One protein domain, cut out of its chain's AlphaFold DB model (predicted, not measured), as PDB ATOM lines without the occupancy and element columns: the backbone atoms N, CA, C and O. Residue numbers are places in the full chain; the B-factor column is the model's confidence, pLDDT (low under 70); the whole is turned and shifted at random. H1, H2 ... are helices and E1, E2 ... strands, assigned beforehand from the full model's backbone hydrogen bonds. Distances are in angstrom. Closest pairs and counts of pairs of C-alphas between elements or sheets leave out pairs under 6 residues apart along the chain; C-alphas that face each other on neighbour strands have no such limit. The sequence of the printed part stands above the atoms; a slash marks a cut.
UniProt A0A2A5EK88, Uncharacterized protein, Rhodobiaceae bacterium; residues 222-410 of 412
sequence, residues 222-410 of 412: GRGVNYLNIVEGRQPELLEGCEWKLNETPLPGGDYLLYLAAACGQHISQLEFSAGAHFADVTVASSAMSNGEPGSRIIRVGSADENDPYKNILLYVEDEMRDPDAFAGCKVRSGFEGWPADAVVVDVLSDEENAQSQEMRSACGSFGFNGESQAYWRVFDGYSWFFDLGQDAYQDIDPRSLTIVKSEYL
ATOM      1  N   GLY A 222      24.731  13.476 -38.392       89.25
ATOM      2  CA  GLY A 222      23.785  14.445 -37.827       89.25
ATOM      3  C   GLY A 222      22.621  13.823 -37.048       89.25
ATOM      4  O   GLY A 222      22.116  14.439 -36.109       89.25
ATOM      5  N   ARG A 223      22.235  12.574 -37.350       90.12
ATOM      6  CA  ARG A 223      21.250  11.826 -36.545       90.12
ATOM      7  C   ARG A 223      21.893  11.049 -35.410       90.12
ATOM      8  O   ARG A 223      21.263  10.900 -34.368       90.12
ATOM      9  N   GLY A 224      23.123  10.580 -35.600       91.19
ATOM     10  CA  GLY A 224      23.841   9.735 -34.652       91.19
ATOM     11  C   GLY A 224      24.074  10.393 -33.291       91.19
ATOM     12  O   GLY A 224      24.021   9.714 -32.273       91.19
ATOM     13  N   VAL A 225      24.180  11.727 -33.235       92.31
ATOM     14  CA  VAL A 225      24.247  12.467 -31.958       92.31
ATOM     15  C   VAL A 225      23.014  12.267 -31.065       92.31
ATOM     16  O   VAL A 225      23.133  12.399 -29.853       92.31
ATOM     17  N   ASN A 226      21.850  11.905 -31.623       92.00
ATOM     18  CA  ASN A 226      20.637  11.620 -30.840       92.00
ATOM     19  C   ASN A 226      20.655  10.233 -30.176       92.00
ATOM     20  O   ASN A 226      19.797   9.958 -29.342       92.00
ATOM     21  N   TYR A 227      21.597   9.364 -30.555       93.19
ATOM     22  CA  TYR A 227      21.827   8.085 -29.883       93.19
ATOM     23  C   TYR A 227      22.784   8.235 -28.694       93.19
ATOM     24  O   TYR A 227      22.813   7.356 -27.843       93.19
ATOM     25  N   LEU A 228      23.555   9.329 -28.612       95.38
ATOM     26  CA  LEU A 228      24.516   9.541 -27.531       95.38
ATOM     27  C   LEU A 228      23.808   9.870 -26.211       95.38
ATOM     28  O   LEU A 228      23.163  10.912 -26.074       95.38
ATOM     29  N   ASN A 229      24.023   9.038 -25.197       94.62
ATOM     30  CA  ASN A 229      23.617   9.304 -23.822       94.62
ATOM     31  C   ASN A 229      24.684  10.149 -23.100       94.62
ATOM     32  O   ASN A 229      25.379   9.668 -22.205       94.62
ATOM     33  N   ILE A 230      24.853  11.408 -23.528       96.75
ATOM     34  CA  ILE A 230      25.852  12.314 -22.943       96.75
ATOM     35  C   ILE A 230      25.439  12.683 -21.515       96.75
ATOM     36  O   ILE A 230      24.529  13.488 -21.306       96.75
ATOM     37  N   VAL A 231      26.138  12.120 -20.530       97.19
ATOM     38  CA  VAL A 231      25.906  12.419 -19.111       97.19
ATOM     39  C   VAL A 231      26.383  13.826 -18.730       97.19
ATOM     40  O   VAL A 231      27.265  14.410 -19.368       97.19
ATOM     41  N   GLU A 232      25.802  14.384 -17.664       97.06
ATOM     42  CA  GLU A 232      26.248  15.661 -17.096       97.06
ATOM     43  C   GLU A 232      27.720  15.592 -16.641       97.06
ATOM     44  O   GLU A 232      28.261  14.519 -16.395       97.06
ATOM     45  N   GLY A 233      28.386  16.745 -16.553       93.88
ATOM     46  CA  GLY A 233      29.823  16.855 -16.270       93.88
ATOM     47  C   GLY A 233      30.485  17.911 -17.155       93.88
ATOM     48  O   GLY A 233      29.844  18.456 -18.060       93.88
ATOM     49  N   ARG A 234      31.766  18.219 -16.932       94.50
ATOM     50  CA  ARG A 234      32.518  19.158 -17.780       94.50
ATOM     51  C   ARG A 234      32.942  18.453 -19.070       94.50
ATOM     52  O   ARG A 234      33.524  17.377 -19.020       94.50
ATOM     53  N   GLN A 235      32.670  19.068 -20.220       94.75
ATOM     54  CA  GLN A 235      33.262  18.622 -21.482       94.75
ATOM     55  C   GLN A 235      34.772  18.906 -21.451       94.75
ATOM     56  O   GLN A 235      35.132  20.021 -21.059       94.75
ATOM     57  N   PRO A 236      35.650  17.964 -21.848       93.88
ATOM     58  CA  PRO A 236      37.070  18.263 -21.986       93.88
ATOM     59  C   PRO A 236      37.286  19.424 -22.961       93.88
ATOM     60  O   PRO A 236      36.560  19.566 -23.951       93.88
ATOM     61  N   GLU A 237      38.274  20.267 -22.676       93.94
ATOM     62  CA  GLU A 237      38.661  21.322 -23.609       93.94
ATOM     63  C   GLU A 237      39.355  20.700 -24.831       93.94
ATOM     64  O   GLU A 237      39.977  19.638 -24.753       93.94
ATOM     65  N   LEU A 238      39.240  21.372 -25.975       94.69
ATOM     66  CA  LEU A 238      39.939  21.021 -27.207       94.69
ATOM     67  C   LEU A 238      40.971  22.099 -27.548       94.69
ATOM     68  O   LEU A 238      40.843  23.256 -27.145       94.69
ATOM     69  N   LEU A 239      41.976  21.714 -28.335       93.38
ATOM     70  CA  LEU A 239      42.917  22.652 -28.940       93.38
ATOM     71  C   LEU A 239      42.187  23.626 -29.882       93.38
ATOM     72  O   LEU A 239      41.165  23.293 -30.488       93.38
ATOM     73  N   GLU A 240      42.729  24.838 -30.031       94.00
ATOM     74  CA  GLU A 240      42.157  25.852 -30.922       94.00
ATOM     75  C   GLU A 240      42.087  25.340 -32.370       94.00
ATOM     76  O   GLU A 240      43.080  24.878 -32.933       94.00
ATOM     77  N   GLY A 241      40.904  25.437 -32.983       94.44
ATOM     78  CA  GLY A 241      40.651  24.944 -34.340       94.44
ATOM     79  C   GLY A 241      40.251  23.467 -34.429       94.44
ATOM     80  O   GLY A 241      40.013  22.993 -35.539       94.44
ATOM     81  N   CYS A 242      40.138  22.762 -33.300       97.56
ATOM     82  CA  CYS A 242      39.524  21.438 -33.236       97.56
ATOM     83  C   CYS A 242      38.037  21.517 -32.844       97.56
ATOM     84  O   CYS A 242      37.593  22.469 -32.202       97.56
ATOM     85  N   GLU A 243      37.266  20.495 -33.209       97.31
ATOM     86  CA  GLU A 243      35.840  20.360 -32.884       97.31
ATOM     87  C   GLU A 243      35.493  18.923 -32.459       97.31
ATOM     88  O   GLU A 243      36.199  17.981 -32.810       97.31
ATOM     89  N   TRP A 244      34.403  18.743 -31.710       97.56
ATOM     90  CA  TRP A 244      33.883  17.415 -31.371       97.56
ATOM     91  C   TRP A 244      33.051  16.860 -32.534       97.56
ATOM     92  O   TRP A 244      32.074  17.490 -32.943       97.56
ATOM     93  N   LYS A 245      33.396  15.673 -33.043       96.81
ATOM     94  CA  LYS A 245      32.618  14.953 -34.068       96.81
ATOM     95  C   LYS A 245      32.150  13.609 -33.566       96.81
ATOM     96  O   LYS A 245      32.885  12.921 -32.869       96.81
ATOM     97  N   LEU A 246      30.949  13.214 -33.970       97.38
ATOM     98  CA  LEU A 246      30.499  11.845 -33.772       97.38
ATOM     99  C   LEU A 246      31.423  10.883 -34.525       97.38
ATOM    100  O   LEU A 246      31.682  11.071 -35.716       97.38
ATOM    101  N   ASN A 247      31.866   9.848 -33.828       97.12
ATOM    102  CA  ASN A 247      32.594   8.722 -34.380       97.12
ATOM    103  C   ASN A 247      32.114   7.420 -33.717       97.12
ATOM    104  O   ASN A 247      31.300   7.442 -32.787       97.12
ATOM    105  N   GLU A 248      32.609   6.289 -34.203       96.19
ATOM    106  CA  GLU A 248      32.257   4.971 -33.687       96.19
ATOM    107  C   GLU A 248      33.444   4.014 -33.640       96.19
ATOM    108  O   GLU A 248      34.481   4.231 -34.271       96.19
ATOM    109  N   THR A 249      33.259   2.932 -32.892       95.31
ATOM    110  CA  THR A 249      34.169   1.792 -32.839       95.31
ATOM    111  C   THR A 249      33.331   0.516 -32.806       95.31
ATOM    112  O   THR A 249      32.418   0.425 -31.983       95.31
ATOM    113  N   PRO A 250      33.599  -0.462 -33.686       88.19
ATOM    114  CA  PRO A 250      32.887  -1.735 -33.686       88.19
ATOM    115  C   PRO A 250      33.183  -2.526 -32.408       88.19
ATOM    116  O   PRO A 250      34.303  -2.503 -31.893       88.19
ATOM    117  N   LEU A 251      32.182  -3.255 -31.928       87.44
ATOM    118  CA  LEU A 251      32.267  -4.172 -30.797       87.44
ATOM    119  C   LEU A 251      32.011  -5.619 -31.265       87.44
ATOM    120  O   LEU A 251      31.345  -5.844 -32.283       87.44
ATOM    121  N   PRO A 252      32.498  -6.632 -30.522       79.38
ATOM    122  CA  PRO A 252      32.128  -8.024 -30.752       79.38
ATOM    123  C   PRO A 252      30.607  -8.220 -30.789       79.38
ATOM    124  O   PRO A 252      29.878  -7.639 -29.991       79.38
ATOM    125  N   GLY A 253      30.128  -9.063 -31.707       76.56
ATOM    126  CA  GLY A 253      28.693  -9.307 -31.908       76.56
ATOM    127  C   GLY A 253      27.996  -8.343 -32.876       76.56
ATOM    128  O   GLY A 253      26.819  -8.542 -33.153       76.56
ATOM    129  N   GLY A 254      28.710  -7.356 -33.435       78.25
ATOM    130  CA  GLY A 254      28.181  -6.430 -34.449       78.25
ATOM    131  C   GLY A 254      27.577  -5.141 -33.886       78.25
ATOM    132  O   GLY A 254      27.059  -4.329 -34.650       78.25
ATOM    133  N   ASP A 255      27.647  -4.941 -32.571       91.62
ATOM    134  CA  ASP A 255      27.254  -3.696 -31.910       91.62
ATOM    135  C   ASP A 255      28.336  -2.610 -32.080       91.62
ATOM    136  O   ASP A 255      29.468  -2.893 -32.476       91.62
ATOM    137  N   TYR A 256      28.006  -1.353 -31.775       95.31
ATOM    138  CA  TYR A 256      28.913  -0.213 -31.952       95.31
ATOM    139  C   TYR A 256      28.988   0.654 -30.697       95.31
ATOM    140  O   TYR A 256      27.970   1.016 -30.111       95.31
ATOM    141  N   LEU A 257      30.201   1.049 -30.314       97.12
ATOM    142  CA  LEU A 257      30.438   2.107 -29.337       97.12
ATOM    143  C   LEU A 257      30.422   3.453 -30.067       97.12
ATOM    144  O   LEU A 257      31.350   3.749 -30.818       97.12
ATOM    145  N   LEU A 258      29.393   4.270 -29.841       97.75
ATOM    146  CA  LEU A 258      29.332   5.648 -30.334       97.75
ATOM    147  C   LEU A 258      29.936   6.615 -29.309       97.75
ATOM    148  O   LEU A 258      29.733   6.460 -28.103       97.75
ATOM    149  N   TYR A 259      30.663   7.624 -29.788       98.19
ATOM    150  CA  TYR A 259      31.299   8.654 -28.960       98.19
ATOM    151  C   TYR A 259      31.538   9.947 -29.750       98.19
ATOM    152  O   TYR A 259      31.522   9.971 -30.980       98.19
ATOM    153  N   LEU A 260      31.784  11.045 -29.036       98.44
ATOM    154  CA  LEU A 260      32.372  12.254 -29.603       98.44
ATOM    155  C   LEU A 260      33.899  12.137 -29.563       98.44
ATOM    156  O   LEU A 260      34.494  11.996 -28.495       98.44
ATOM    157  N   ALA A 261      34.514  12.220 -30.736       98.19
ATOM    158  CA  ALA A 261      35.949  12.247 -30.973       98.19
ATOM    159  C   ALA A 261      36.435  13.670 -31.253       98.19
ATOM    160  O   ALA A 261      35.719  14.471 -31.864       98.19
ATOM    161  N   ALA A 262      37.670  13.977 -30.866       98.12
ATOM    162  CA  ALA A 262      38.327  15.203 -31.284       98.12
ATOM    163  C   ALA A 262      38.591  15.161 -32.799       98.12
ATOM    164  O   ALA A 262      39.051  14.157 -33.341       98.12
ATOM    165  N   ALA A 263      38.301  16.253 -33.499       97.50
ATOM    166  CA  ALA A 263      38.596  16.424 -34.915       97.50
ATOM    167  C   ALA A 263      39.452  17.676 -35.113       97.50
ATOM    168  O   ALA A 263      38.990  18.791 -34.879       97.50
ATOM    169  N   CYS A 264      40.692  17.490 -35.562       96.38
ATOM    170  CA  CYS A 264      41.696  18.537 -35.734       96.38
ATOM    171  C   CYS A 264      42.219  18.525 -37.178       96.38
ATOM    172  O   CYS A 264      42.953  17.625 -37.595       96.38
ATOM    173  N   GLY A 265      41.843  19.532 -37.970       93.38
ATOM    174  CA  GLY A 265      42.283  19.667 -39.362       93.38
ATOM    175  C   GLY A 265      41.766  18.546 -40.274       93.38
ATOM    176  O   GLY A 265      40.662  18.640 -40.802       93.38
ATOM    177  N   GLN A 266      42.588  17.523 -40.519       89.19
ATOM    178  CA  GLN A 266      42.244  16.337 -41.327       89.19
ATOM    179  C   GLN A 266      42.225  15.034 -40.510       89.19
ATOM    180  O   GLN A 266      41.923  13.980 -41.061       89.19
ATOM    181  N   HIS A 267      42.522  15.101 -39.212       93.75
ATOM    182  CA  HIS A 267      42.531  13.949 -38.318       93.75
ATOM    183  C   HIS A 267      41.274  13.959 -37.447       93.75
ATOM    184  O   HIS A 267      40.863  15.012 -36.958       93.75
ATOM    185  N   ILE A 268      40.673  12.788 -37.254       95.38
ATOM    186  CA  ILE A 268      39.578  12.547 -36.310       95.38
ATOM    187  C   ILE A 268      40.035  11.397 -35.424       95.38
ATOM    188  O   ILE A 268      40.496  10.383 -35.950       95.38
ATOM    189  N   SER A 269      39.934  11.554 -34.108       97.81
ATOM    190  CA  SER A 269      40.387  10.534 -33.173       97.81
ATOM    191  C   SER A 269      39.540   9.271 -33.297       97.81
ATOM    192  O   SER A 269      38.316   9.327 -33.423       97.81
ATOM    193  N   GLN A 270      40.195   8.119 -33.274       95.69
ATOM    194  CA  GLN A 270      39.566   6.810 -33.415       95.69
ATOM    195  C   GLN A 270      39.924   5.952 -32.211       95.69
ATOM    196  O   GLN A 270      41.092   5.892 -31.823       95.69
ATOM    197  N   LEU A 271      38.933   5.265 -31.652       97.00
ATOM    198  CA  LEU A 271      39.145   4.219 -30.662       97.00
ATOM    199  C   LEU A 271      39.186   2.838 -31.326       97.00
ATOM    200  O   LEU A 271      38.554   2.600 -32.357       97.00
ATOM    201  N   GLU A 272      39.889   1.907 -30.701       90.12
ATOM    202  CA  GLU A 272      39.802   0.473 -30.970       90.12
ATOM    203  C   GLU A 272      39.393  -0.256 -29.698       90.12
ATOM    204  O   GLU A 272      39.887   0.054 -28.617       90.12
ATOM    205  N   PHE A 273      38.501  -1.231 -29.848       91.75
ATOM    206  CA  PHE A 273      38.143  -2.175 -28.804       91.75
ATOM    207  C   PHE A 273      38.902  -3.483 -29.043       91.75
ATOM    208  O   PHE A 273      38.782  -4.078 -30.113       91.75
ATOM    209  N   SER A 274      39.640  -3.942 -28.035       82.81
ATOM    210  CA  SER A 274      40.348  -5.222 -28.048       82.81
ATOM    211  C   SER A 274      39.856  -6.071 -26.885       82.81
ATOM    212  O   SER A 274      40.055  -5.717 -25.724       82.81
ATOM    213  N   ALA A 275      39.201  -7.190 -27.176       78.00
ATOM    214  CA  ALA A 275      38.742  -8.116 -26.148       78.00
ATOM    215  C   ALA A 275      39.903  -8.938 -25.556       78.00
ATOM    216  O   ALA A 275      40.882  -9.242 -26.235       78.00
ATOM    217  N   GLY A 276      39.772  -9.312 -24.282       72.44
ATOM    218  CA  GLY A 276      40.766 -10.093 -23.549       72.44
ATOM    219  C   GLY A 276      40.139 -10.902 -22.413       72.44
ATOM    220  O   GLY A 276      38.997 -10.672 -22.016       72.44
ATOM    221  N   ALA A 277      40.894 -11.863 -21.876       68.38
ATOM    222  CA  ALA A 277      40.379 -12.916 -20.988       68.38
ATOM    223  C   ALA A 277      39.772 -12.440 -19.646       68.38
ATOM    224  O   ALA A 277      39.002 -13.175 -19.031       68.38
ATOM    225  N   HIS A 278      40.120 -11.234 -19.184       76.88
ATOM    226  CA  HIS A 278      39.625 -10.653 -17.923       76.88
ATOM    227  C   HIS A 278      39.002  -9.264 -18.103       76.88
ATOM    228  O   HIS A 278      38.019  -8.937 -17.441       76.88
ATOM    229  N   PHE A 279      39.568  -8.471 -19.009       88.81
ATOM    230  CA  PHE A 279      39.067  -7.173 -19.438       88.81
ATOM    231  C   PHE A 279      39.194  -7.093 -20.953       88.81
ATOM    232  O   PHE A 279      40.164  -7.611 -21.512       88.81
ATOM    233  N   ALA A 280      38.270  -6.381 -21.589       89.56
ATOM    234  CA  ALA A 280      38.574  -5.741 -22.856       89.56
ATOM    235  C   ALA A 280      39.275  -4.401 -22.590       89.56
ATOM    236  O   ALA A 280      39.005  -3.733 -21.591       89.56
ATOM    237  N   ASP A 281      40.167  -3.998 -23.480       92.62
ATOM    238  CA  ASP A 281      40.871  -2.723 -23.425       92.62
ATOM    239  C   ASP A 281      40.379  -1.834 -24.585       92.62
ATOM    240  O   ASP A 281      40.164  -2.316 -25.699       92.62
ATOM    241  N   VAL A 282      40.216  -0.529 -24.339       96.75
ATOM    242  CA  VAL A 282      39.935   0.472 -25.383       96.75
ATOM    243  C   VAL A 282      41.133   1.401 -25.533       96.75
ATOM    244  O   VAL A 282      41.563   2.056 -24.575       96.75
ATOM    245  N   THR A 283      41.682   1.448 -26.742       94.19
ATOM    246  CA  THR A 283      42.899   2.188 -27.098       94.19
ATOM    247  C   THR A 283      42.592   3.314 -28.072       94.19
ATOM    248  O   THR A 283      41.651   3.232 -28.859       94.19
ATOM    249  N   VAL A 284      43.400   4.375 -28.049       96.56
ATOM    250  CA  VAL A 284      43.358   5.406 -29.093       96.56
ATOM    251  C   VAL A 284      44.094   4.872 -30.325       96.56
ATOM    252  O   VAL A 284      45.318   4.905 -30.407       96.56
ATOM    253  N   ALA A 285      43.335   4.359 -31.291       87.69
ATOM    254  CA  ALA A 285      43.829   3.842 -32.564       87.69
ATOM    255  C   ALA A 285      44.513   4.920 -33.422       87.69
ATOM    256  O   ALA A 285      45.457   4.621 -34.152       87.69
ATOM    257  N   SER A 286      44.020   6.156 -33.343       91.00
ATOM    258  CA  SER A 286      44.585   7.341 -33.991       91.00
ATOM    259  C   SER A 286      44.157   8.574 -33.197       91.00
ATOM    260  O   SER A 286      42.984   8.688 -32.846       91.00
ATOM    261  N   SER A 287      45.090   9.471 -32.885       95.62
ATOM    262  CA  SER A 287      44.869  10.667 -32.063       95.62
ATOM    263  C   SER A 287      44.858  11.921 -32.935       95.62
ATOM    264  O   SER A 287      45.890  12.297 -33.494       95.62
ATOM    265  N   ALA A 288      43.726  12.624 -33.043       95.19
ATOM    266  CA  ALA A 288      43.690  13.936 -33.696       95.19
ATOM    267  C   ALA A 288      44.562  14.964 -32.957       95.19
ATOM    268  O   ALA A 288      45.135  15.853 -33.590       95.19
ATOM    269  N   MET A 289      44.727  14.791 -31.642       93.00
ATOM    270  CA  MET A 289      45.567  15.640 -30.794       93.00
ATOM    271  C   MET A 289      47.068  15.414 -31.048       93.00
ATOM    272  O   MET A 289      47.872  16.323 -30.842       93.00
ATOM    273  N   SER A 290      47.432  14.242 -31.581       92.06
ATOM    274  CA  SER A 290      48.801  13.852 -31.948       92.06
ATOM    275  C   SER A 290      49.013  13.711 -33.467       92.06
ATOM    276  O   SER A 290      49.884  12.966 -33.903       92.06
ATOM    277  N   ASN A 291      48.250  14.439 -34.296       87.69
ATOM    278  CA  ASN A 291      48.343  14.430 -35.774       87.69
ATOM    279  C   ASN A 291      48.193  13.039 -36.430       87.69
ATOM    280  O   ASN A 291      48.813  12.747 -37.452       87.69
ATOM    281  N   GLY A 292      47.353  12.182 -35.856       81.31
ATOM    282  CA  GLY A 292      47.020  10.856 -36.371       81.31
ATOM    283  C   GLY A 292      47.814   9.702 -35.758       81.31
ATOM    284  O   GLY A 292      47.437   8.552 -35.985       81.31
ATOM    285  N   GLU A 293      48.854   9.978 -34.967       82.75
ATOM    286  CA  GLU A 293      49.632   8.946 -34.266       82.75
ATOM    287  C   GLU A 293      48.748   8.139 -33.289       82.75
ATOM    288  O   GLU A 293      47.800   8.694 -32.722       82.75
ATOM    289  N   PRO A 294      49.016   6.839 -33.071       85.19
ATOM    290  CA  PRO A 294      48.294   6.039 -32.083       85.19
ATOM    291  C   PRO A 294      48.635   6.484 -30.652       85.19
ATOM    292  O   PRO A 294      49.772   6.854 -30.352       85.19
ATOM    293  N   GLY A 295      47.648   6.421 -29.760       88.94
ATOM    294  CA  GLY A 295      47.800   6.726 -28.338       88.94
ATOM    295  C   GLY A 295      47.837   5.472 -27.459       88.94
ATOM    296  O   GLY A 295      47.972   4.343 -27.932       88.94
ATOM    297  N   SER A 296      47.721   5.667 -26.146       91.25
ATOM    298  CA  SER A 296      47.670   4.569 -25.179       91.25
ATOM    299  C   SER A 296      46.284   3.917 -25.105       91.25
ATOM    300  O   SER A 296      45.298   4.370 -25.694       91.25
ATOM    301  N   ARG A 297      46.192   2.849 -24.304       95.06
ATOM    302  CA  ARG A 297      44.923   2.470 -23.681       95.06
ATOM    303  C   ARG A 297      44.423   3.624 -22.818       95.06
ATOM    304  O   ARG A 297      45.218   4.210 -22.087       95.06
ATOM    305  N   ILE A 298      43.124   3.891 -22.898       96.62
ATOM    306  CA  ILE A 298      42.438   4.919 -22.107       96.62
ATOM    307  C   ILE A 298      41.238   4.375 -21.323       96.62
ATOM    308  O   ILE A 298      40.771   5.038 -20.401       96.62
ATOM    309  N   ILE A 299      40.729   3.181 -21.662       98.06
ATOM    310  CA  ILE A 299      39.648   2.529 -20.906       98.06
ATOM    311  C   ILE A 299      39.923   1.027 -20.762       98.06
ATOM    312  O   ILE A 299      40.481   0.404 -21.668       98.06
ATOM    313  N   ARG A 300      39.509   0.435 -19.639       97.25
ATOM    314  CA  ARG A 300      39.345  -1.019 -19.459       97.25
ATOM    315  C   ARG A 300      37.879  -1.335 -19.205       97.25
ATOM    316  O   ARG A 300      37.210  -0.594 -18.490       97.25
ATOM    317  N   VAL A 301      37.385  -2.427 -19.769       96.94
ATOM    318  CA  VAL A 301      35.968  -2.801 -19.750       96.94
ATOM    319  C   VAL A 301      35.822  -4.186 -19.140       96.94
ATOM    320  O   VAL A 301      36.357  -5.168 -19.658       96.94
ATOM    321  N   GLY A 302      35.105  -4.248 -18.024       93.88
ATOM    322  CA  GLY A 302      34.663  -5.477 -17.371       93.88
ATOM    323  C   GLY A 302      33.140  -5.607 -17.414       93.88
ATOM    324  O   GLY A 302      32.434  -4.669 -17.784       93.88
ATOM    325  N   SER A 303      32.606  -6.759 -17.020       92.19
ATOM    326  CA  SER A 303      31.164  -6.928 -16.816       92.19
ATOM    327  C   SER A 303      30.695  -6.181 -15.563       92.19
ATOM    328  O   SER A 303      31.413  -6.123 -14.566       92.19
ATOM    329  N   ALA A 304      29.465  -5.673 -15.569       93.75
ATOM    330  CA  ALA A 304      28.763  -5.264 -14.352       93.75
ATOM    331  C   ALA A 304      27.863  -6.408 -13.838       93.75
ATOM    332  O   ALA A 304      27.475  -7.292 -14.601       93.75
ATOM    333  N   ASP A 305      27.517  -6.404 -12.547       93.75
ATOM    334  CA  ASP A 305      26.465  -7.277 -12.006       93.75
ATOM    335  C   ASP A 305      25.117  -6.547 -12.107       93.75
ATOM    336  O   ASP A 305      24.984  -5.413 -11.647       93.75
ATOM    337  N   GLU A 306      24.112  -7.193 -12.703       89.50
ATOM    338  CA  GLU A 306      22.778  -6.611 -12.932       89.50
ATOM    339  C   GLU A 306      22.067  -6.158 -11.642       89.50
ATOM    340  O   GLU A 306      21.195  -5.292 -11.686       89.50
ATOM    341  N   ASN A 307      22.413  -6.751 -10.495       93.56
ATOM    342  CA  ASN A 307      21.774  -6.487  -9.202       93.56
ATOM    343  C   ASN A 307      22.591  -5.526  -8.326       93.56
ATOM    344  O   ASN A 307      22.042  -4.934  -7.396       93.56
ATOM    345  N   ASP A 308      23.889  -5.387  -8.604       94.56
ATOM    346  CA  ASP A 308      24.806  -4.477  -7.919       94.56
ATOM    347  C   ASP A 308      25.881  -3.979  -8.908       94.56
ATOM    348  O   ASP A 308      26.947  -4.592  -9.026       94.56
ATOM    349  N   PRO A 309      25.638  -2.863  -9.625       91.19
ATOM    350  CA  PRO A 309      26.525  -2.389 -10.692       91.19
ATOM    351  C   PRO A 309      27.962  -2.101 -10.230       91.19
ATOM    352  O   PRO A 309      28.878  -2.077 -11.049       91.19
ATOM    353  N   TYR A 310      28.174  -1.900  -8.926       95.06
ATOM    354  CA  TYR A 310      29.460  -1.531  -8.337       95.06
ATOM    355  C   TYR A 310      30.223  -2.715  -7.726       95.06
ATOM    356  O   TYR A 310      31.415  -2.602  -7.439       95.06
ATOM    357  N   LYS A 311      29.573  -3.871  -7.563       94.62
ATOM    358  CA  LYS A 311      30.179  -5.089  -7.007       94.62
ATOM    359  C   LYS A 311      31.416  -5.541  -7.781       94.62
ATOM    360  O   LYS A 311      32.442  -5.832  -7.172       94.62
ATOM    361  N   ASN A 312      31.339  -5.576  -9.111       94.00
ATOM    362  CA  ASN A 312      32.454  -6.051  -9.935       94.00
ATOM    363  C   ASN A 312      33.643  -5.080  -9.907       94.00
ATOM    364  O   ASN A 312      34.778  -5.537  -9.881       94.00
ATOM    365  N   ILE A 313      33.403  -3.771  -9.775       96.88
ATOM    366  CA  ILE A 313      34.460  -2.765  -9.570       96.88
ATOM    367  C   ILE A 313      35.282  -3.074  -8.311       96.88
ATOM    368  O   ILE A 313      36.511  -3.036  -8.348       96.88
ATOM    369  N   LEU A 314      34.621  -3.439  -7.208       95.56
ATOM    370  CA  LEU A 314      35.315  -3.842  -5.983       95.56
ATOM    371  C   LEU A 314      36.077  -5.165  -6.145       95.56
ATOM    372  O   LEU A 314      37.203  -5.253  -5.669       95.56
ATOM    373  N   LEU A 315      35.519  -6.146  -6.862       93.38
ATOM    374  CA  LEU A 315      36.218  -7.404  -7.169       93.38
ATOM    375  C   LEU A 315      37.476  -7.178  -8.028       93.38
ATOM    376  O   LEU A 315      38.494  -7.823  -7.797       93.38
ATOM    377  N   TYR A 316      37.431  -6.245  -8.984       93.94
ATOM    378  CA  TYR A 316      38.584  -5.883  -9.817       93.94
ATOM    379  C   TYR A 316      39.707  -5.215  -9.013       93.94
ATOM    380  O   TYR A 316      40.881  -5.492  -9.252       93.94
ATOM    381  N   VAL A 317      39.358  -4.380  -8.029       94.81
ATOM    382  CA  VAL A 317      40.330  -3.794  -7.093       94.81
ATOM    383  C   VAL A 317      40.901  -4.852  -6.138       94.81
ATOM    384  O   VAL A 317      42.108  -4.871  -5.903       94.81
ATOM    385  N   GLU A 318      40.068  -5.756  -5.610       93.94
ATOM    386  CA  GLU A 318      40.497  -6.834  -4.705       93.94
ATOM    387  C   GLU A 318      41.517  -7.778  -5.371       93.94
ATOM    388  O   GLU A 318      42.576  -8.053  -4.796       93.94
ATOM    389  N   ASP A 319      41.236  -8.219  -6.605       90.44
ATOM    390  CA  ASP A 319      42.119  -9.093  -7.393       90.44
ATOM    391  C   ASP A 319      43.472  -8.428  -7.714       90.44
ATOM    392  O   ASP A 319      44.530  -9.061  -7.617       90.44
ATOM    393  N   GLU A 320      43.465  -7.125  -8.022       89.69
ATOM    394  CA  GLU A 320      44.694  -6.372  -8.274       89.69
ATOM    395  C   GLU A 320      45.553  -6.214  -7.009       89.69
ATOM    396  O   GLU A 320      46.768  -6.433  -7.053       89.69
ATOM    397  N   MET A 321      44.943  -5.821  -5.884       89.62
ATOM    398  CA  MET A 321      45.680  -5.476  -4.664       89.62
ATOM    399  C   MET A 321      46.373  -6.683  -4.022       89.62
ATOM    400  O   MET A 321      47.425  -6.509  -3.404       89.62
ATOM    401  N   ARG A 322      45.811  -7.895  -4.163       80.94
ATOM    402  CA  ARG A 322      46.315  -9.189  -3.634       80.94
ATOM    403  C   ARG A 322      46.481  -9.299  -2.111       80.94
ATOM    404  O   ARG A 322      46.661 -10.412  -1.619       80.94
ATOM    405  N   ASP A 323      46.431  -8.194  -1.373       84.88
ATOM    406  CA  ASP A 323      46.434  -8.129   0.089       84.88
ATOM    407  C   ASP A 323      45.023  -7.776   0.609       84.88
ATOM    408  O   ASP A 323      44.602  -6.616   0.507       84.88
ATOM    409  N   PRO A 324      44.281  -8.747   1.180       82.19
ATOM    410  CA  PRO A 324      42.934  -8.513   1.702       82.19
ATOM    411  C   PRO A 324      42.874  -7.494   2.849       82.19
ATOM    412  O   PRO A 324      41.865  -6.801   2.991       82.19
ATOM    413  N   ASP A 325      43.934  -7.372   3.658       85.19
ATOM    414  CA  ASP A 325      43.958  -6.423   4.779       85.19
ATOM    415  C   ASP A 325      44.102  -4.979   4.269       85.19
ATOM    416  O   ASP A 325      43.515  -4.055   4.841       85.19
ATOM    417  N   ALA A 326      44.822  -4.779   3.158       83.12
ATOM    418  CA  ALA A 326      44.905  -3.490   2.470       83.12
ATOM    419  C   ALA A 326      43.582  -3.126   1.768       83.12
ATOM    420  O   ALA A 326      43.153  -1.972   1.815       83.12
ATOM    421  N   PHE A 327      42.903  -4.110   1.168       89.75
ATOM    422  CA  PHE A 327      41.620  -3.912   0.488       89.75
ATOM    423  C   PHE A 327      40.466  -3.538   1.438       89.75
ATOM    424  O   PHE A 327      39.559  -2.809   1.043       89.75
ATOM    425  N   ALA A 328      40.494  -3.963   2.706       89.44
ATOM    426  CA  ALA A 328      39.376  -3.809   3.649       89.44
ATOM    427  C   ALA A 328      38.872  -2.360   3.880       89.44
ATOM    428  O   ALA A 328      37.760  -2.160   4.385       89.44
ATOM    429  N   GLY A 329      39.672  -1.341   3.541       89.12
ATOM    430  CA  GLY A 329      39.268   0.070   3.576       89.12
ATOM    431  C   GLY A 329      38.561   0.576   2.310       89.12
ATOM    432  O   GLY A 329      37.807   1.547   2.395       89.12
ATOM    433  N   CYS A 330      38.787  -0.068   1.165       94.56
ATOM    434  CA  CYS A 330      38.432   0.411  -0.168       94.56
ATOM    435  C   CYS A 330      36.932   0.312  -0.456       94.56
ATOM    436  O   CYS A 330      36.303  -0.729  -0.267       94.56
ATOM    437  N   LYS A 331      36.338   1.425  -0.899       95.38
ATOM    438  CA  LYS A 331      34.896   1.552  -1.154       95.38
ATOM    439  C   LYS A 331      34.637   2.390  -2.389       95.38
ATOM    440  O   LYS A 331      35.371   3.334  -2.660       95.38
ATOM    441  N   VAL A 332      33.548   2.078  -3.085       95.69
ATOM    442  CA  VAL A 332      33.055   2.909  -4.185       95.69
ATOM    443  C   VAL A 332      32.490   4.222  -3.628       95.69
ATOM    444  O   VAL A 332      31.804   4.236  -2.598       95.69
ATOM    445  N   ARG A 333      32.831   5.323  -4.297       94.00
ATOM    446  CA  ARG A 333      32.532   6.717  -3.949       94.00
ATOM    447  C   ARG A 333      32.094   7.489  -5.173       94.00
ATOM    448  O   ARG A 333      32.535   7.166  -6.271       94.00
ATOM    449  N   SER A 334      31.310   8.544  -4.985       93.12
ATOM    450  CA  SER A 334      31.053   9.490  -6.075       93.12
ATOM    451  C   SER A 334      32.357  10.131  -6.565       93.12
ATOM    452  O   SER A 334      33.261  10.410  -5.771       93.12
ATOM    453  N   GLY A 335      32.439  10.378  -7.874       91.50
ATOM    454  CA  GLY A 335      33.506  11.155  -8.498       91.50
ATOM    455  C   GLY A 335      33.507  12.633  -8.085       91.50
ATOM    456  O   GLY A 335      32.663  13.101  -7.317       91.50
ATOM    457  N   PHE A 336      34.486  13.377  -8.599       90.31
ATOM    458  CA  PHE A 336      34.737  14.771  -8.223       90.31
ATOM    459  C   PHE A 336      33.932  15.769  -9.069       90.31
ATOM    460  O   PHE A 336      33.414  15.448 -10.139       90.31
ATOM    461  N   GLU A 337      33.847  17.021  -8.610       90.06
ATOM    462  CA  GLU A 337      33.160  18.081  -9.354       90.06
ATOM    463  C   GLU A 337      33.767  18.276 -10.758       90.06
ATOM    464  O   GLU A 337      34.969  18.485 -10.923       90.06
ATOM    465  N   GLY A 338      32.907  18.250 -11.778       89.88
ATOM    466  CA  GLY A 338      33.295  18.412 -13.180       89.88
ATOM    467  C   GLY A 338      33.606  17.105 -13.909       89.88
ATOM    468  O   GLY A 338      33.696  17.133 -15.133       89.88
ATOM    469  N   TRP A 339      33.705  15.972 -13.215       93.81
ATOM    470  CA  TRP A 339      33.740  14.648 -13.850       93.81
ATOM    471  C   TRP A 339      32.349  14.271 -14.403       93.81
ATOM    472  O   TRP A 339      31.382  14.999 -14.146       93.81
ATOM    473  N   PRO A 340      32.215  13.181 -15.187       96.75
ATOM    474  CA  PRO A 340      30.906  12.637 -15.543       96.75
ATOM    475  C   PRO A 340      30.049  12.399 -14.286       96.75
ATOM    476  O   PRO A 340      30.555  11.926 -13.271       96.75
ATOM    477  N   ALA A 341      28.761  12.736 -14.320       96.56
ATOM    478  CA  ALA A 341      27.891  12.711 -13.137       96.56
ATOM    479  C   ALA A 341      27.578  11.293 -12.615       96.56
ATOM    480  O   ALA A 341      27.111  11.137 -11.488       96.56
ATOM    481  N   ASP A 342      27.845  10.272 -13.430       96.81
ATOM    482  CA  ASP A 342      27.801   8.847 -13.096       96.81
ATOM    483  C   ASP A 342      29.190   8.257 -12.776       96.81
ATOM    484  O   ASP A 342      29.307   7.051 -12.549       96.81
ATOM    485  N   ALA A 343      30.245   9.082 -12.761       97.12
ATOM    486  CA  ALA A 343      31.589   8.635 -12.429       97.12
ATOM    487  C   ALA A 343      31.703   8.280 -10.943       97.12
ATOM    488  O   ALA A 343      31.245   9.014 -10.061       97.12
ATOM    489  N   VAL A 344      32.394   7.178 -10.671       96.94
ATOM    490  CA  VAL A 344      32.719   6.707  -9.326       96.94
ATOM    491  C   VAL A 344      34.201   6.358  -9.211       96.94
ATOM    492  O   VAL A 344      34.859   6.023 -10.193       96.94
ATOM    493  N   VAL A 345      34.741   6.419  -7.998       95.69
ATOM    494  CA  VAL A 345      36.118   6.002  -7.686       95.69
ATOM    495  C   VAL A 345      36.128   4.969  -6.573       95.69
ATOM    496  O   VAL A 345      35.171   4.887  -5.806       95.69
ATOM    497  N   VAL A 346      37.219   4.211  -6.454       95.50
ATOM    498  CA  VAL A 346      37.460   3.361  -5.283       95.50
ATOM    499  C   VAL A 346      38.510   4.017  -4.393       95.50
ATOM    500  O   VAL A 346      39.656   4.185  -4.800       95.50
ATOM    501  N   ASP A 347      38.114   4.413  -3.186       93.31
ATOM    502  CA  ASP A 347      38.969   5.123  -2.229       93.31
ATOM    503  C   ASP A 347      38.664   4.666  -0.787       93.31
ATOM    504  O   ASP A 347      37.643   4.031  -0.510       93.31
ATOM    505  N   VAL A 348      39.565   4.983   0.141       90.56
ATOM    506  CA  VAL A 348      39.444   4.702   1.582       90.56
ATOM    507  C   VAL A 348      38.717   5.811   2.350       90.56
ATOM    508  O   VAL A 348      38.212   5.573   3.449       90.56
ATOM    509  N   LEU A 349      38.650   7.020   1.784       85.69
ATOM    510  CA  LEU A 349      37.971   8.173   2.381       85.69
ATOM    511  C   LEU A 349      36.436   8.032   2.340       85.69
ATOM    512  O   LEU A 349      35.874   7.226   1.592       85.69
ATOM    513  N   SER A 350      35.724   8.805   3.162       81.31
ATOM    514  CA  SER A 350      34.282   9.038   2.981       81.31
ATOM    515  C   SER A 350      34.013  10.012   1.830       81.31
ATOM    516  O   SER A 350      34.900  10.755   1.428       81.31
ATOM    517  N   ASP A 351      32.785  10.050   1.306       77.56
ATOM    518  CA  ASP A 351      32.417  10.953   0.205       77.56
ATOM    519  C   ASP A 351      32.611  12.446   0.564       77.56
ATOM    520  O   ASP A 351      33.009  13.241  -0.286       77.56
ATOM    521  N   GLU A 352      32.410  12.823   1.835       77.88
ATOM    522  CA  GLU A 352      32.643  14.189   2.334       77.88
ATOM    523  C   GLU A 352      34.139  14.546   2.388       77.88
ATOM    524  O   GLU A 352      34.525  15.644   1.985       77.88
ATOM    525  N   GLU A 353      34.987  13.618   2.841       80.62
ATOM    526  CA  GLU A 353      36.447  13.781   2.845       80.62
ATOM    527  C   GLU A 353      37.016  13.759   1.418       80.62
ATOM    528  O   GLU A 353      37.904  14.549   1.098       80.62
ATOM    529  N   ASN A 354      36.477  12.900   0.547       75.06
ATOM    530  CA  ASN A 354      36.870  12.776  -0.854       75.06
ATOM    531  C   ASN A 354      36.630  14.098  -1.597       75.06
ATOM    532  O   ASN A 354      37.560  14.659  -2.170       75.06
ATOM    533  N   ALA A 355      35.421  14.661  -1.486       73.69
ATOM    534  CA  ALA A 355      35.056  15.940  -2.100       73.69
ATOM    535  C   ALA A 355      35.898  17.137  -1.609       73.69
ATOM    536  O   ALA A 355      35.998  18.145  -2.308       73.69
ATOM    537  N   GLN A 356      36.501  17.045  -0.418       74.44
ATOM    538  CA  GLN A 356      37.345  18.095   0.165       74.44
ATOM    539  C   GLN A 356      38.851  17.883  -0.078       74.44
ATOM    540  O   GLN A 356      39.625  18.828   0.088       74.44
ATOM    541  N   SER A 357      39.288  16.677  -0.465       69.62
ATOM    542  CA  SER A 357      40.707  16.305  -0.519       69.62
ATOM    543  C   SER A 357      41.258  16.177  -1.940       69.62
ATOM    544  O   SER A 357      41.030  15.185  -2.636       69.62
ATOM    545  N   GLN A 358      42.109  17.137  -2.313       64.69
ATOM    546  CA  GLN A 358      42.952  17.096  -3.518       64.69
ATOM    547  C   GLN A 358      44.317  16.412  -3.283       64.69
ATOM    548  O   GLN A 358      45.238  16.582  -4.078       64.69
ATOM    549  N   GLU A 359      44.495  15.676  -2.180       74.44
ATOM    550  CA  GLU A 359      45.775  15.022  -1.884       74.44
ATOM    551  C   GLU A 359      46.043  13.832  -2.817       74.44
ATOM    552  O   GLU A 359      45.186  12.959  -2.987       74.44
ATOM    553  N   MET A 360      47.262  13.774  -3.370       75.81
ATOM    554  CA  MET A 360      47.766  12.631  -4.139       75.81
ATOM    555  C   MET A 360      47.754  11.370  -3.271       75.81
ATOM    556  O   MET A 360      48.456  11.285  -2.262       75.81
ATOM    557  N   ARG A 361      46.944  10.392  -3.674       82.50
ATOM    558  CA  ARG A 361      46.761   9.102  -3.002       82.50
ATOM    559  C   ARG A 361      46.465   8.017  -4.034       82.50
ATOM    560  O   ARG A 361      46.005   8.330  -5.128       82.50
ATOM    561  N   SER A 362      46.759   6.774  -3.662       85.25
ATOM    562  CA  SER A 362      46.632   5.563  -4.491       85.25
ATOM    563  C   SER A 362      46.446   4.319  -3.604       85.25
ATOM    564  O   SER A 362      47.109   3.294  -3.754       85.25
ATOM    565  N   ALA A 363      45.574   4.430  -2.595       88.88
ATOM    566  CA  ALA A 363      45.413   3.411  -1.553       88.88
ATOM    567  C   ALA A 363      44.737   2.111  -2.035       88.88
ATOM    568  O   ALA A 363      44.886   1.082  -1.380       88.88
ATOM    569  N   CYS A 364      44.015   2.156  -3.159       93.00
ATOM    570  CA  CYS A 364      43.145   1.082  -3.647       93.00
ATOM    571  C   CYS A 364      43.583   0.516  -5.014       93.00
ATOM    572  O   CYS A 364      42.753   0.326  -5.897       93.00
ATOM    573  N   GLY A 365      44.885   0.278  -5.206       91.69
ATOM    574  CA  GLY A 365      45.429  -0.248  -6.469       91.69
ATOM    575  C   GLY A 365      45.475   0.785  -7.604       91.69
ATOM    576  O   GLY A 365      45.274   1.977  -7.368       91.69
ATOM    577  N   SER A 366      45.755   0.341  -8.836       92.19
ATOM    578  CA  SER A 366      45.685   1.205 -10.027       92.19
ATOM    579  C   SER A 366      44.244   1.435 -10.485       92.19
ATOM    580  O   SER A 366      43.949   2.482 -11.047       92.19
ATOM    581  N   PHE A 367      43.338   0.511 -10.155       94.81
ATOM    582  CA  PHE A 367      41.889   0.660 -10.313       94.81
ATOM    583  C   PHE A 367      41.214   1.563  -9.256       94.81
ATOM    584  O   PHE A 367      40.001   1.798  -9.317       94.81
ATOM    585  N   GLY A 368      41.977   2.055  -8.278       93.44
ATOM    586  CA  GLY A 368      41.527   3.012  -7.270       93.44
ATOM    587  C   GLY A 368      41.548   4.463  -7.752       93.44
ATOM    588  O   GLY A 368      41.947   4.768  -8.873       93.44
ATOM    589  N   PHE A 369      41.152   5.391  -6.879       92.19
ATOM    590  CA  PHE A 369      41.436   6.805  -7.108       92.19
ATOM    591  C   PHE A 369      42.952   7.030  -7.146       92.19
ATOM    592  O   PHE A 369      43.659   6.674  -6.200       92.19
ATOM    593  N   ASN A 370      43.421   7.671  -8.216       86.50
ATOM    594  CA  ASN A 370      44.780   8.169  -8.348       86.50
ATOM    595  C   ASN A 370      44.748   9.696  -8.485       86.50
ATOM    596  O   ASN A 370      44.279  10.224  -9.488       86.50
ATOM    597  N   GLY A 371      45.298  10.416  -7.505       84.00
ATOM    598  CA  GLY A 371      45.395  11.882  -7.567       84.00
ATOM    599  C   GLY A 371      46.340  12.422  -8.653       84.00
ATOM    600  O   GLY A 371      46.413  13.635  -8.841       84.00
ATOM    601  N   GLU A 372      47.067  11.547  -9.352       84.19
ATOM    602  CA  GLU A 372      47.931  11.881 -10.486       84.19
ATOM    603  C   GLU A 372      47.281  11.650 -11.863       84.19
ATOM    604  O   GLU A 372      47.935  11.942 -12.861       84.19
ATOM    605  N   SER A 373      46.040  11.160 -11.978       87.56
ATOM    606  CA  SER A 373      45.357  11.065 -13.281       87.56
ATOM    607  C   SER A 373      43.846  11.284 -13.191       87.56
ATOM    608  O   SER A 373      43.231  11.215 -12.127       87.56
ATOM    609  N   GLN A 374      43.216  11.569 -14.330       91.12
ATOM    610  CA  GLN A 374      41.761  11.508 -14.471       91.12
ATOM    611  C   GLN A 374      41.333  10.039 -14.615       91.12
ATOM    612  O   GLN A 374      40.971   9.591 -15.703       91.12
ATOM    613  N   ALA A 375      41.420   9.301 -13.502       94.50
ATOM    614  CA  ALA A 375      41.056   7.892 -13.402       94.50
ATOM    615  C   ALA A 375      39.746   7.689 -12.624       94.50
ATOM    616  O   ALA A 375      39.615   8.131 -11.478       94.50
ATOM    617  N   TYR A 376      38.772   7.023 -13.248       96.69
ATOM    618  CA  TYR A 376      37.457   6.745 -12.664       96.69
ATOM    619  C   TYR A 376      36.715   5.624 -13.381       96.69
ATOM    620  O   TYR A 376      36.966   5.305 -14.538       96.69
ATOM    621  N   TRP A 377      35.721   5.070 -12.700       98.12
ATOM    622  CA  TRP A 377      34.782   4.114 -13.259       98.12
ATOM    623  C   TRP A 377      33.485   4.799 -13.691       98.12
ATOM    624  O   TRP A 377      33.003   5.699 -13.009       98.12
ATOM    625  N   ARG A 378      32.867   4.325 -14.774       98.06
ATOM    626  CA  ARG A 378      31.434   4.509 -15.077       98.06
ATOM    627  C   ARG A 378      30.794   3.129 -15.239       98.06
ATOM    628  O   ARG A 378      31.487   2.172 -15.589       98.06
ATOM    629  N   VAL A 379      29.488   3.006 -15.008       97.44
ATOM    630  CA  VAL A 379      28.756   1.746 -15.230       97.44
ATOM    631  C   VAL A 379      27.545   2.002 -16.113       97.44
ATOM    632  O   VAL A 379      26.615   2.694 -15.705       97.44
ATOM    633  N   PHE A 380      27.561   1.449 -17.325       95.75
ATOM    634  CA  PHE A 380      26.490   1.597 -18.311       95.75
ATOM    635  C   PHE A 380      26.449   0.397 -19.267       95.75
ATOM    636  O   PHE A 380      27.432  -0.330 -19.413       95.75
ATOM    637  N   ASP A 381      25.279   0.162 -19.868       93.00
ATOM    638  CA  ASP A 381      24.999  -0.911 -20.839       93.00
ATOM    639  C   ASP A 381      25.404  -2.339 -20.404       93.00
ATOM    640  O   ASP A 381      25.609  -3.219 -21.234       93.00
ATOM    641  N   GLY A 382      25.471  -2.596 -19.090       93.00
ATOM    642  CA  GLY A 382      25.849  -3.898 -18.515       93.00
ATOM    643  C   GLY A 382      27.349  -4.078 -18.246       93.00
ATOM    644  O   GLY A 382      27.772  -5.169 -17.861       93.00
ATOM    645  N   TYR A 383      28.149  -3.020 -18.394       96.50
ATOM    646  CA  TYR A 383      29.607  -3.062 -18.276       96.50
ATOM    647  C   TYR A 383      30.150  -2.011 -17.299       96.50
ATOM    648  O   TYR A 383      29.600  -0.917 -17.154       96.50
ATOM    649  N   SER A 384      31.267  -2.340 -16.651       97.69
ATOM    650  CA  SER A 384      32.066  -1.436 -15.822       97.69
ATOM    651  C   SER A 384      33.256  -0.920 -16.632       97.69
ATOM    652  O   SER A 384      34.129  -1.696 -17.019       97.69
ATOM    653  N   TRP A 385      33.295   0.390 -16.871       98.12
ATOM    654  CA  TRP A 385      34.285   1.071 -17.708       98.12
ATOM    655  C   TRP A 385      35.242   1.874 -16.828       98.12
ATOM    656  O   TRP A 385      34.846   2.907 -16.289       98.12
ATOM    657  N   PHE A 386      36.482   1.416 -16.672       98.06
ATOM    658  CA  PHE A 386      37.547   2.150 -15.983       98.06
ATOM    659  C   PHE A 386      38.298   3.041 -16.965       98.06
ATOM    660  O   PHE A 386      39.110   2.545 -17.745       98.06
ATOM    661  N   PHE A 387      38.023   4.336 -16.925       97.88
ATOM    662  CA  PHE A 387      38.749   5.366 -17.653       97.88
ATOM    663  C   PHE A 387      40.050   5.678 -16.910       97.88
ATOM    664  O   PHE A 387      40.020   5.884 -15.699       97.88
ATOM    665  N   ASP A 388      41.164   5.768 -17.634       95.81
ATOM    666  CA  ASP A 388      42.423   6.353 -17.164       95.81
ATOM    667  C   ASP A 388      42.938   7.294 -18.255       95.81
ATOM    668  O   ASP A 388      43.551   6.879 -19.239       95.81
ATOM    669  N   LEU A 389      42.590   8.573 -18.113       93.88
ATOM    670  CA  LEU A 389      42.793   9.607 -19.134       93.88
ATOM    671  C   LEU A 389      44.090  10.413 -18.926       93.88
ATOM    672  O   LEU A 389      44.285  11.462 -19.545       93.88
ATOM    673  N   GLY A 390      44.967   9.954 -18.026       90.88
ATOM    674  CA  GLY A 390      46.231  10.619 -17.709       90.88
ATOM    675  C   GLY A 390      46.056  12.020 -17.107       90.88
ATOM    676  O   GLY A 390      45.095  12.295 -16.385       90.88
ATOM    677  N   GLN A 391      47.019  12.907 -17.386       86.25
ATOM    678  CA  GLN A 391      47.018  14.316 -16.950       86.25
ATOM    679  C   GLN A 391      46.711  15.302 -18.085       86.25
ATOM    680  O   GLN A 391      46.711  16.513 -17.856       86.25
ATOM    681  N   ASP A 392      46.481  14.815 -19.305       84.44
ATOM    682  CA  ASP A 392      46.415  15.679 -20.475       84.44
ATOM    683  C   ASP A 392      45.181  16.589 -20.432       84.44
ATOM    684  O   ASP A 392      44.039  16.153 -20.260       84.44
ATOM    685  N   ALA A 393      45.433  17.894 -20.572       79.75
ATOM    686  CA  ALA A 393      44.399  18.928 -20.527       79.75
ATOM    687  C   ALA A 393      43.412  18.826 -21.701       79.75
ATOM    688  O   ALA A 393      42.281  19.300 -21.600       79.75
ATOM    689  N   TYR A 394      43.848  18.197 -22.793       90.62
ATOM    690  CA  TYR A 394      43.057  17.943 -23.982       90.62
ATOM    691  C   TYR A 394      42.936  16.439 -24.199       90.62
ATOM    692  O   TYR A 394      43.906  15.709 -24.013       90.62
ATOM    693  N   GLN A 395      41.751  15.989 -24.596       94.50
ATOM    694  CA  GLN A 395      41.408  14.572 -24.677       94.50
ATOM    695  C   GLN A 395      40.987  14.208 -26.100       94.50
ATOM    696  O   GLN A 395      40.341  15.000 -26.783       94.50
ATOM    697  N   ASP A 396      41.334  12.999 -26.541       96.88
ATOM    698  CA  ASP A 396      40.957  12.485 -27.864       96.88
ATOM    699  C   ASP A 396      39.455  12.173 -27.990       96.88
ATOM    700  O   ASP A 396      38.923  12.098 -29.099       96.88
ATOM    701  N   ILE A 397      38.761  12.012 -26.862       97.75
ATOM    702  CA  ILE A 397      37.329  11.713 -26.780       97.75
ATOM    703  C   ILE A 397      36.649  12.515 -25.666       97.75
ATOM    704  O   ILE A 397      37.286  12.903 -24.687       97.75
ATOM    705  N   ASP A 398      35.337  12.712 -25.778       97.62
ATOM    706  CA  ASP A 398      34.503  13.162 -24.662       97.62
ATOM    707  C   ASP A 398      34.025  11.928 -23.874       97.62
ATOM    708  O   ASP A 398      33.106  11.232 -24.325       97.62
ATOM    709  N   PRO A 399      34.602  11.619 -22.699       96.56
ATOM    710  CA  PRO A 399      34.323  10.373 -21.985       96.56
ATOM    711  C   PRO A 399      32.882  10.287 -21.459       96.56
ATOM    712  O   PRO A 399      32.412   9.198 -21.126       96.56
ATOM    713  N   ARG A 400      32.151  11.412 -21.424       97.69
ATOM    714  CA  ARG A 400      30.721  11.474 -21.076       97.69
ATOM    715  C   ARG A 400      29.822  10.921 -22.182       97.69
ATOM    716  O   ARG A 400      28.674  10.596 -21.909       97.69
ATOM    717  N   SER A 401      30.312  10.867 -23.423       98.00
ATOM    718  CA  SER A 401      29.503  10.579 -24.615       98.00
ATOM    719  C   SER A 401      29.386   9.095 -24.973       98.00
ATOM    720  O   SER A 401      28.499   8.739 -25.747       98.00
ATOM    721  N   LEU A 402      30.257   8.240 -24.423       97.69
ATOM    722  CA  LEU A 402      30.303   6.816 -24.761       97.69
ATOM    723  C   LEU A 402      28.951   6.142 -24.514       97.69
ATOM    724  O   LEU A 402      28.429   6.194 -23.401       97.69
ATOM    725  N   THR A 403      28.421   5.514 -25.563       97.00
ATOM    726  CA  THR A 403      27.133   4.808 -25.568       97.00
ATOM    727  C   THR A 403      27.243   3.557 -26.438       97.00
ATOM    728  O   THR A 403      27.729   3.661 -27.566       97.00
ATOM    729  N   ILE A 404      26.779   2.391 -25.971       96.00
ATOM    730  CA  ILE A 404      26.635   1.225 -26.854       96.00
ATOM    731  C   ILE A 404      25.326   1.357 -27.637       96.00
ATOM    732  O   ILE A 404      24.244   1.471 -27.062       96.00
ATOM    733  N   VAL A 405      25.407   1.271 -28.963       94.31
ATOM    734  CA  VAL A 405      24.244   1.092 -29.833       94.31
ATOM    735  C   VAL A 405      24.281  -0.308 -30.416       94.31
ATOM    736  O   VAL A 405      25.224  -0.688 -31.111       94.31
ATOM    737  N   LYS A 406      23.232  -1.079 -30.126       91.19
ATOM    738  CA  LYS A 406      23.117  -2.438 -30.640       91.19
ATOM    739  C   LYS A 406      22.698  -2.462 -32.100       91.19
ATOM    740  O   LYS A 406      21.814  -1.705 -32.502       91.19
ATOM    741  N   SER A 407      23.272  -3.397 -32.847       82.56
ATOM    742  CA  SER A 407      22.954  -3.689 -34.250       82.56
ATOM    743  C   SER A 407      21.448  -3.824 -34.509       82.56
ATOM    744  O   SER A 407      20.920  -3.233 -35.446       82.56
ATOM    745  N   GLU A 408      20.731  -4.509 -33.615       83.06
ATOM    746  CA  GLU A 408      19.275  -4.721 -33.654       83.06
ATOM    747  C   GLU A 408      18.413  -3.438 -33.624       83.06
ATOM    748  O   GLU A 408      17.226  -3.496 -33.951       83.06
ATOM    749  N   TYR A 409      18.986  -2.285 -33.253       82.12
ATOM    750  CA  TYR A 409      18.308  -0.978 -33.243       82.12
ATOM    751  C   TYR A 409      18.764  -0.039 -34.366       82.12
ATOM    752  O   TYR A 409      18.238   1.072 -34.478       82.12
ATOM    753  N   LEU A 410      19.724  -0.456 -35.195       80.56
ATOM    754  CA  LEU A 410      20.219   0.346 -36.307       80.56
ATOM    755  C   LEU A 410      19.287   0.255 -37.529       80.56
ATOM    756  O   LEU A 410      18.661  -0.780 -37.772       80.56
TER     757      LEU A 410
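This is residues 222 to 410 of the 412 residues of an uncharacterized protein of Rhodobiaceae bacterium (UniProt A0A2A5EK88). A strongly twisted sheet of five strands, E3 E4 E5 E9 E8, reaches through the body; a smaller sheet, E1 E2 E10, is partly face to face with it as a sandwich, with H1 on the smaller sheet. Toward the opposite end of the long axis a second group, H2, H3, H4, the small hairpin E6 and E7 and the winding residues 357 to 374, packs on the large sheet through H2 and E7. The 189 printed residues hold four named helices and ten named strands, in the order H1 E1 E2 E3 E4 E5 H2 H3 E6 E7 H4 E8 E9 E10; the three sheets are antiparallel, and the class is mixed, with under half of the residues in named elements. The whole is compact, with a radius of gyration of the C-alphas of 16.6 A and spans of 50 by 38 by 27 A.

E3 (270 to 274), E4 (280 to 286) and E5 (297 to 303) form a meander, each strand the antiparallel neighbour of the one before; N 272 and O 283 are 2.9 A apart, N 282 and O 299 2.8 A. E9 (383 to 388) follows E5 across the sheet, with N 300 and O 386 at 2.9 A, and forms a hairpin with edge strand E8 (375 to 380), N 385 and O 378 at 2.8 A. In the other sheet of the sandwich, E1 (242 to 250) and E2 (256 to 264) are a hairpin, N 247 and O 259 at 2.9 A, and E10 (403 to 405) is beside E2, N 405 and O 256 at 2.8 A. The parts of the two sheets that face each other are 9.8 A apart centre to centre, with their best planes 15 degrees apart; the closest C-alphas of E1 and E3, those of Thr 249 and Leu 271, are 5.9 A apart. H1 (222 to 227) is on the smaller sheet at a height of 8.7 A, only just over E1 with 3 C-alphas. H2 (311 to 321) is on the large sheet at a height of 9.9 A, only just over E9 with 3 C-alphas; their closest C-alphas, Ile 313 and Ser 384, are 6.8 A apart. H3 (324 to 327) and H2 touch only at the corner, C-alphas 327 and 318 at 6.1 A. E6 (331 to 334) and E7 (344 to 347) form a hairpin, N 333 and O 345 at 2.8 A; C-alphas Val 344 and Trp 377, the closest of E7 and E8, are 5.1 A apart. H4 (351 to 356) comes closest to E6 at C-alphas 351 and 333, 5.9 A. Every O i to N i+4 pair is within hydrogen-bond range in H2 and H4; H1 has 0 of 2, but 2 of 3 O i to N i+3 pairs, and H3 is too short for an i+4 pair.

H1 begins at C-alpha 222 (23.785, 14.445, -37.827). E1 is 24.1 A long and E2 23.0 A. E4 measures 18.2 A, E5 18.0 A and H2 15.7 A. E10 ends at C-alpha 405 (24.244, 1.092, -29.833).

The C-alphas farthest apart, Gly 222 and Asp 325, are 51.6 A apart. The printed part has no cut. H1 to E1, H4 to E8 and E9 to E10 are long links. Mean pLDDT of the printed part is 91.1, with residues 277, 357 and 358 under 70.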